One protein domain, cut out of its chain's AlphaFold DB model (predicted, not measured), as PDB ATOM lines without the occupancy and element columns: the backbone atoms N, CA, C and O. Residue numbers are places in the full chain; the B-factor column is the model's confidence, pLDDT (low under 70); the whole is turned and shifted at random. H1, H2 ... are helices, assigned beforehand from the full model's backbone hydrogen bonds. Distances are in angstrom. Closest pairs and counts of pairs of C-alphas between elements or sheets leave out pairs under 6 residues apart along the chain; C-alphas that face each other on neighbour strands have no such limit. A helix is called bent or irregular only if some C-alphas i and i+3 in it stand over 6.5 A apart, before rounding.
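This is residues 184 to 235 of the 258 residues of the protein "Putative Vps25-like protein" of uncultured organism (UniProt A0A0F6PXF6). The chain makes one loose round of four helices: the long helix H1 forms one side, short H2 sits across from it, and H3 and H4 follow each other in a row that leads back past the first half of H1. Few contacts join the helices, and linking stretches with no named element, residues 198 to 205 and 211 to 220, make much of the course between H1, H2 and H3. The printed part has 52 residues with four named helices in the order H1, H2, H3, H4 and no named strand, and its class is all helix. The whole is compact, with a radius of gyration of the C-alphas of 10.2 A, and its C-alphas span 26 by 19 by 19 A.

H1 is the longest helix, residues 184 to 197, and measures 20.0 A from C-alpha 184 at (260.035, 157.242, 230.948) to C-alpha 197 at (269.459, 164.097, 214.640). H2 holds residues 206 to 210 and is 6.6 A long. H3 holds residues 221 to 225 and is 7.5 A long; it is neither bent nor irregular, but only just, as C-alphas 222 and 225 are 6.1 A apart. H4 holds residues 228 to 234 and runs 11.3 A, ending with C-alpha 234 at (265.474, 170.446, 229.887); it too is neither bent nor irregular, but only just, with C-alphas 231 and 234 6.2 A apart.

H1 touches no helix, but it is near H4. These two are close but not clearly touching, with 1 pair of C-alphas within 8 A: the closest C-alphas, those of Ala 187 and Val 230, are 7.2 A apart. Their lines stand at a steep tilt of 63 degrees, and they run the same way. H1 and H2 are apart, and so are H1 and H3. H2 and H3 are only just apart, with their closest C-alphas 8.2 A from each other. H2 and H4 are apart. H3 and H4 meet only through their link. In H1 and H2 every O i to N i+4 pair is within hydrogen-bond range, while in H4 it is 2 of 3 and in H3 0 of 1, with 1 of 2 O i to N i+3 pairs within range in H3.

The two C-alphas farthest apart are those of Thr 218 and Thr 235, 26.6 A, and the first and last printed C-alphas, those of Leu 184 and Thr 235, are 17.6 A apart. The printed part has no cut. The link from H3 to H4, 2 residues, is tight; those from H1 to H2, 8 residues, and from H2 to H3, 10 residues, are short. The mean pLDDT of the printed part of this model is 73.0, and 15 printed residues are under 70: residue 204 and residues 222 to 235. The mean pLDDT is 85 in H1 and 46 in H4.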
ATOM      1  N   LEU A 184     258.815 156.447 230.796       81.44
ATOM      2  CA  LEU A 184     260.035 157.242 230.948       81.44
ATOM      3  C   LEU A 184     261.152 156.803 229.984       81.44
ATOM      4  O   LEU A 184     261.744 157.654 229.328       81.44
ATOM      5  N   GLN A 185     261.363 155.496 229.823       85.88
ATOM      6  CA  GLN A 185     262.359 154.956 228.890       85.88
ATOM      7  C   GLN A 185     262.043 155.299 227.430       85.88
ATOM      8  O   GLN A 185     262.953 155.604 226.661       85.88
ATOM      9  N   TRP A 186     260.765 155.289 227.041       85.94
ATOM     10  CA  TRP A 186     260.369 155.758 225.714       85.94
ATOM     11  C   TRP A 186     260.715 157.225 225.504       85.94
ATOM     12  O   TRP A 186     261.297 157.566 224.478       85.94
ATOM     13  N   ALA A 187     260.404 158.081 226.480       81.69
ATOM     14  CA  ALA A 187     260.734 159.498 226.398       81.69
ATOM     15  C   ALA A 187     262.250 159.721 226.285       81.69
ATOM     16  O   ALA A 187     262.686 160.497 225.443       81.69
ATOM     17  N   GLU A 188     263.062 159.014 227.074       83.31
ATOM     18  CA  GLU A 188     264.526 159.082 226.980       83.31
ATOM     19  C   GLU A 188     265.044 158.627 225.615       83.31
ATOM     20  O   GLU A 188     265.906 159.286 225.031       83.31
ATOM     21  N   LYS A 189     264.502 157.528 225.075       87.00
ATOM     22  CA  LYS A 189     264.886 157.001 223.760       87.00
ATOM     23  C   LYS A 189     264.546 157.988 222.640       87.00
ATOM     24  O   LYS A 189     265.404 158.259 221.801       87.00
ATOM     25  N   ILE A 190     263.346 158.568 222.677       85.12
ATOM     26  CA  ILE A 190     262.909 159.612 221.740       85.12
ATOM     27  C   ILE A 190     263.822 160.837 221.858       85.12
ATOM     28  O   ILE A 190     264.365 161.293 220.859       85.12
ATOM     29  N   MET A 191     264.064 161.340 223.070       82.25
ATOM     30  CA  MET A 191     264.924 162.509 223.282       82.25
ATOM     31  C   MET A 191     266.348 162.284 222.788       82.25
ATOM     32  O   MET A 191     266.909 163.146 222.119       82.25
ATOM     33  N   LYS A 192     266.938 161.123 223.086       86.56
ATOM     34  CA  LYS A 192     268.286 160.780 222.622       86.56
ATOM     35  C   LYS A 192     268.362 160.778 221.096       86.56
ATOM     36  O   LYS A 192     269.350 161.256 220.546       86.56
ATOM     37  N   TYR A 193     267.324 160.278 220.430       88.06
ATOM     38  CA  TYR A 193     267.224 160.329 218.976       88.06
ATOM     39  C   TYR A 193     267.115 161.770 218.467       88.06
ATOM     40  O   TYR A 193     267.935 162.175 217.652       88.06
ATOM     41  N   LEU A 194     266.184 162.566 219.003       84.56
ATOM     42  CA  LEU A 194     265.980 163.959 218.586       84.56
ATOM     43  C   LEU A 194     267.234 164.825 218.784       84.56
ATOM     44  O   LEU A 194     267.526 165.686 217.957       84.56
ATOM     45  N   ILE A 195     267.993 164.599 219.860       85.38
ATOM     46  CA  ILE A 195     269.283 165.267 220.090       85.38
ATOM     47  C   ILE A 195     270.315 164.802 219.057       85.38
ATOM     48  O   ILE A 195     271.033 165.629 218.502       85.38
ATOM     49  N   GLY A 196     270.382 163.497 218.781       88.69
ATOM     50  CA  GLY A 196     271.320 162.923 217.815       88.69
ATOM     51  C   GLY A 196     271.077 163.365 216.368       88.69
ATOM     52  O   GLY A 196     272.034 163.480 215.609       88.69
ATOM     53  N   THR A 197     269.827 163.642 215.991       88.00
ATOM     54  CA  THR A 197     269.459 164.097 214.640       88.00
ATOM     55  C   THR A 197     269.356 165.617 214.503       88.00
ATOM     56  O   THR A 197     269.189 166.110 213.392       88.00
ATOM     57  N   GLY A 198     269.420 166.370 215.606       82.38
ATOM     58  CA  GLY A 198     269.253 167.829 215.616       82.38
ATOM     59  C   GLY A 198     267.798 168.320 215.652       82.38
ATOM     60  O   GLY A 198     267.574 169.523 215.763       82.38
ATOM     61  N   TYR A 199     266.810 167.418 215.653       78.81
ATOM     62  CA  TYR A 199     265.384 167.767 215.753       78.81
ATOM     63  C   TYR A 199     264.974 168.305 217.131       78.81
ATOM     64  O   TYR A 199     263.882 168.838 217.283       78.81
ATOM     65  N   ALA A 200     265.832 168.201 218.149       74.81
ATOM     66  CA  ALA A 200     265.530 168.681 219.499       74.81
ATOM     67  C   ALA A 200     265.246 170.197 219.585       74.81
ATOM     68  O   ALA A 200     264.607 170.635 220.538       74.81
ATOM     69  N   ALA A 201     265.730 170.992 218.624       71.81
ATOM     70  CA  ALA A 201     265.484 172.435 218.560       71.81
ATOM     71  C   ALA A 201     264.219 172.807 217.761       71.81
ATOM     72  O   ALA A 201     263.815 173.970 217.766       71.81
ATOM     73  N   GLU A 202     263.603 171.843 217.075       73.38
ATOM     74  CA  GLU A 202     262.444 172.055 216.213       73.38
ATOM     75  C   GLU A 202     261.138 171.744 216.957       73.38
ATOM     76  O   GLU A 202     261.052 170.821 217.773       73.38
ATOM     77  N   ILE A 203     260.094 172.525 216.680       74.62
ATOM     78  CA  ILE A 203     258.750 172.225 217.172       74.62
ATOM     79  C   ILE A 203     258.167 171.161 216.249       74.62
ATOM     80  O   ILE A 203     257.714 171.473 215.155       74.62
ATOM     81  N   MET A 204     258.174 169.916 216.714       69.50
ATOM     82  CA  MET A 204     257.646 168.785 215.964       69.50
ATOM     83  C   MET A 204     256.235 168.426 216.427       69.50
ATOM     84  O   MET A 204     255.955 168.332 217.630       69.50
ATOM     85  N   THR A 205     255.338 168.187 215.475       77.50
ATOM     86  CA  THR A 205     254.018 167.634 215.782       77.50
ATOM     87  C   THR A 205     254.104 166.140 216.063       77.50
ATOM     88  O   THR A 205     255.031 165.435 215.669       77.50
ATOM     89  N   PHE A 206     253.088 165.604 216.734       75.00
ATOM     90  CA  PHE A 206     253.058 164.171 216.995       75.00
ATOM     91  C   PHE A 206     253.045 163.330 215.698       75.00
ATOM     92  O   PHE A 206     253.680 162.281 215.628       75.00
ATOM     93  N   PHE A 207     252.350 163.806 214.663       78.56
ATOM     94  CA  PHE A 207     252.279 163.117 213.376       78.56
ATOM     95  C   PHE A 207     253.654 163.030 212.697       78.56
ATOM     96  O   PHE A 207     254.037 161.967 212.219       78.56
ATOM     97  N   GLU A 208     254.432 164.114 212.731       82.25
ATOM     98  CA  GLU A 208     255.813 164.120 212.235       82.25
ATOM     99  C   GLU A 208     256.694 163.126 212.992       82.25
ATOM    100  O   GLU A 208     257.450 162.389 212.364       82.25
ATOM    101  N   LEU A 209     256.536 163.025 214.318       80.44
ATOM    102  CA  LEU A 209     257.293 162.071 215.127       80.44
ATOM    103  C   LEU A 209     257.004 160.610 214.734       80.44
ATOM    104  O   LEU A 209     257.911 159.777 214.777       80.44
ATOM    105  N   GLN A 210     255.767 160.284 214.335       83.81
ATOM    106  CA  GLN A 210     255.435 158.945 213.824       83.81
ATOM    107  C   GLN A 210     256.073 158.663 212.468       83.81
ATOM    108  O   GLN A 210     256.469 157.527 212.211       83.81
ATOM    109  N   ASN A 211     256.218 159.680 211.626       86.06
ATOM    110  CA  ASN A 211     256.760 159.528 210.278       86.06
ATOM    111  C   ASN A 211     258.275 159.265 210.252       86.06
ATOM    112  O   ASN A 211     258.821 158.991 209.190       86.06
ATOM    113  N   LEU A 212     258.955 159.293 211.403       84.94
ATOM    114  CA  LEU A 212     260.388 158.997 211.519       84.94
ATOM    115  C   LEU A 212     260.734 157.497 211.400       84.94
ATOM    116  O   LEU A 212     261.905 157.141 211.526       84.94
ATOM    117  N   ASP A 213     259.730 156.635 211.198       85.69
ATOM    118  CA  ASP A 213     259.851 155.171 211.073       85.69
ATOM    119  C   ASP A 213     260.721 154.524 212.169       85.69
ATOM    120  O   ASP A 213     261.622 153.718 211.940       85.69
ATOM    121  N   GLN A 214     260.475 154.930 213.415       87.56
ATOM    122  CA  GLN A 214     261.185 154.428 214.586       87.56
ATOM    123  C   GLN A 214     260.315 153.450 215.377       87.56
ATOM    124  O   GLN A 214     259.110 153.327 215.173       87.56
ATOM    125  N   GLU A 215     260.910 152.746 216.344       84.69
ATOM    126  CA  GLU A 215     260.166 151.804 217.194       84.69
ATOM    127  C   GLU A 215     258.993 152.452 217.950       84.69
ATOM    128  O   GLU A 215     258.019 151.773 218.249       84.69
ATOM    129  N   TRP A 216     259.077 153.749 218.263       84.00
ATOM    130  CA  TRP A 216     258.015 154.489 218.951       84.00
ATOM    131  C   TRP A 216     256.928 155.026 218.014       84.00
ATOM    132  O   TRP A 216     255.926 155.561 218.494       84.00
ATOM    133  N   SER A 217     257.090 154.901 216.694       85.44
ATOM    134  CA  SER A 217     256.117 155.401 215.717       85.44
ATOM    135  C   SER A 217     254.752 154.723 215.856       85.44
ATOM    136  O   SER A 217     253.721 155.360 215.643       85.44
ATOM    137  N   THR A 218     254.724 153.463 216.294       86.00
ATOM    138  CA  THR A 218     253.499 152.678 216.520       86.00
ATOM    139  C   THR A 218     252.858 152.919 217.890       86.00
ATOM    140  O   THR A 218     251.832 152.307 218.207       86.00
ATOM    141  N   LEU A 219     253.423 153.805 218.723       84.56
ATOM    142  CA  LEU A 219     252.849 154.093 220.032       84.56
ATOM    143  C   LEU A 219     251.397 154.590 219.892       84.56
ATOM    144  O   LEU A 219     251.078 155.325 218.959       84.56
ATOM    145  N   PRO A 220     250.503 154.255 220.839       80.50
ATOM    146  CA  PRO A 220     249.148 154.800 220.864       80.50
ATOM    147  C   PRO A 220     249.112 156.284 221.249       80.50
ATOM    148  O   PRO A 220     249.871 156.712 222.118       80.50
ATOM    149  N   LYS A 221     248.118 157.025 220.739       70.62
ATOM    150  CA  LYS A 221     247.885 158.450 221.065       70.62
ATOM    151  C   LYS A 221     247.857 158.753 222.566       70.62
ATOM    152  O   LYS A 221     248.501 159.677 223.048       70.62
ATOM    153  N   ILE A 222     247.160 157.914 223.331       58.53
ATOM    154  CA  ILE A 222     247.007 158.050 224.791       58.53
ATOM    155  C   ILE A 222     248.329 157.804 225.534       58.53
ATOM    156  O   ILE A 222     248.567 158.351 226.609       58.53
ATOM    157  N   SER A 223     249.218 157.002 224.953       55.31
ATOM    158  CA  SER A 223     250.557 156.736 225.474       55.31
ATOM    159  C   SER A 223     251.478 157.933 225.312       55.31
ATOM    160  O   SER A 223     252.377 158.103 226.116       55.31
ATOM    161  N   GLN A 224     251.247 158.775 224.308       51.38
ATOM    162  CA  GLN A 224     252.134 159.878 223.927       51.38
ATOM    163  C   GLN A 224     251.955 161.142 224.764       51.38
ATOM    164  O   GLN A 224     252.746 162.070 224.643       51.38
ATOM    165  N   LEU A 225     251.015 161.141 225.718       51.72
ATOM    166  CA  LEU A 225     251.094 162.034 226.881       51.72
ATOM    167  C   LEU A 225     252.260 161.681 227.823       51.72
ATOM    168  O   LEU A 225     252.342 162.201 228.935       51.72
ATOM    169  N   LEU A 226     253.173 160.821 227.370       49.25
ATOM    170  CA  LEU A 226     254.608 160.805 227.629       49.25
ATOM    171  C   LEU A 226     255.244 162.205 227.670       49.25
ATOM    172  O   LEU A 226     256.077 162.562 226.852       49.25
ATOM    173  N   ARG A 227     254.857 163.004 228.667       44.78
ATOM    174  CA  ARG A 227     255.435 164.293 229.030       44.78
ATOM    175  C   ARG A 227     255.740 165.187 227.809       44.78
ATOM    176  O   ARG A 227     256.902 165.388 227.466       44.78
ATOM    177  N   LEU A 228     254.752 165.984 227.400       45.53
ATOM    178  CA  LEU A 228     254.985 167.373 226.941       45.53
ATOM    179  C   LEU A 228     256.045 168.114 227.810       45.53
ATOM    180  O   LEU A 228     256.691 169.059 227.380       45.53
ATOM    181  N   ARG A 229     256.274 167.638 229.042       46.97
ATOM    182  CA  ARG A 229     257.272 168.085 230.015       46.97
ATOM    183  C   ARG A 229     258.726 167.616 229.840       46.97
ATOM    184  O   ARG A 229     259.560 168.244 230.479       46.97
ATOM    185  N   VAL A 230     259.077 166.569 229.074       45.94
ATOM    186  CA  VAL A 230     260.519 166.248 228.888       45.94
ATOM    187  C   VAL A 230     261.159 167.269 227.949       45.94
ATOM    188  O   VAL A 230     262.237 167.759 228.265       45.94
ATOM    189  N   CYS A 231     260.445 167.699 226.901       43.72
ATOM    190  CA  CYS A 231     260.856 168.849 226.089       43.72
ATOM    191  C   CYS A 231     260.744 170.189 226.837       43.72
ATOM    192  O   CYS A 231     261.617 171.029 226.678       43.72
ATOM    193  N   PHE A 232     259.740 170.407 227.702       46.28
ATOM    194  CA  PHE A 232     259.592 171.710 228.382       46.28
ATOM    195  C   PHE A 232     260.578 171.955 229.549       46.28
ATOM    196  O   PHE A 232     260.792 173.102 229.928       46.28
ATOM    197  N   LEU A 233     261.159 170.914 230.170       47.97
ATOM    198  CA  LEU A 233     261.956 171.060 231.407       47.97
ATOM    199  C   LEU A 233     263.483 171.004 231.229       47.97
ATOM    200  O   LEU A 233     264.186 171.377 232.167       47.97
ATOM    201  N   LEU A 234     264.016 170.564 230.083       45.72
ATOM    202  CA  LEU A 234     265.474 170.446 229.887       45.72
ATOM    203  C   LEU A 234     266.084 171.570 229.029       45.72
ATOM    204  O   LEU A 234     267.273 171.845 229.164       45.72
ATOM    205  N   THR A 235     265.281 172.296 228.242       47.00
ATOM    206  CA  THR A 235     265.650 173.601 227.666       47.00
ATOM    207  C   THR A 235     265.106 174.710 228.566       47.00
ATOM    208  O   THR A 235     263.899 174.911 228.669       47.00
TER     209      THR A 235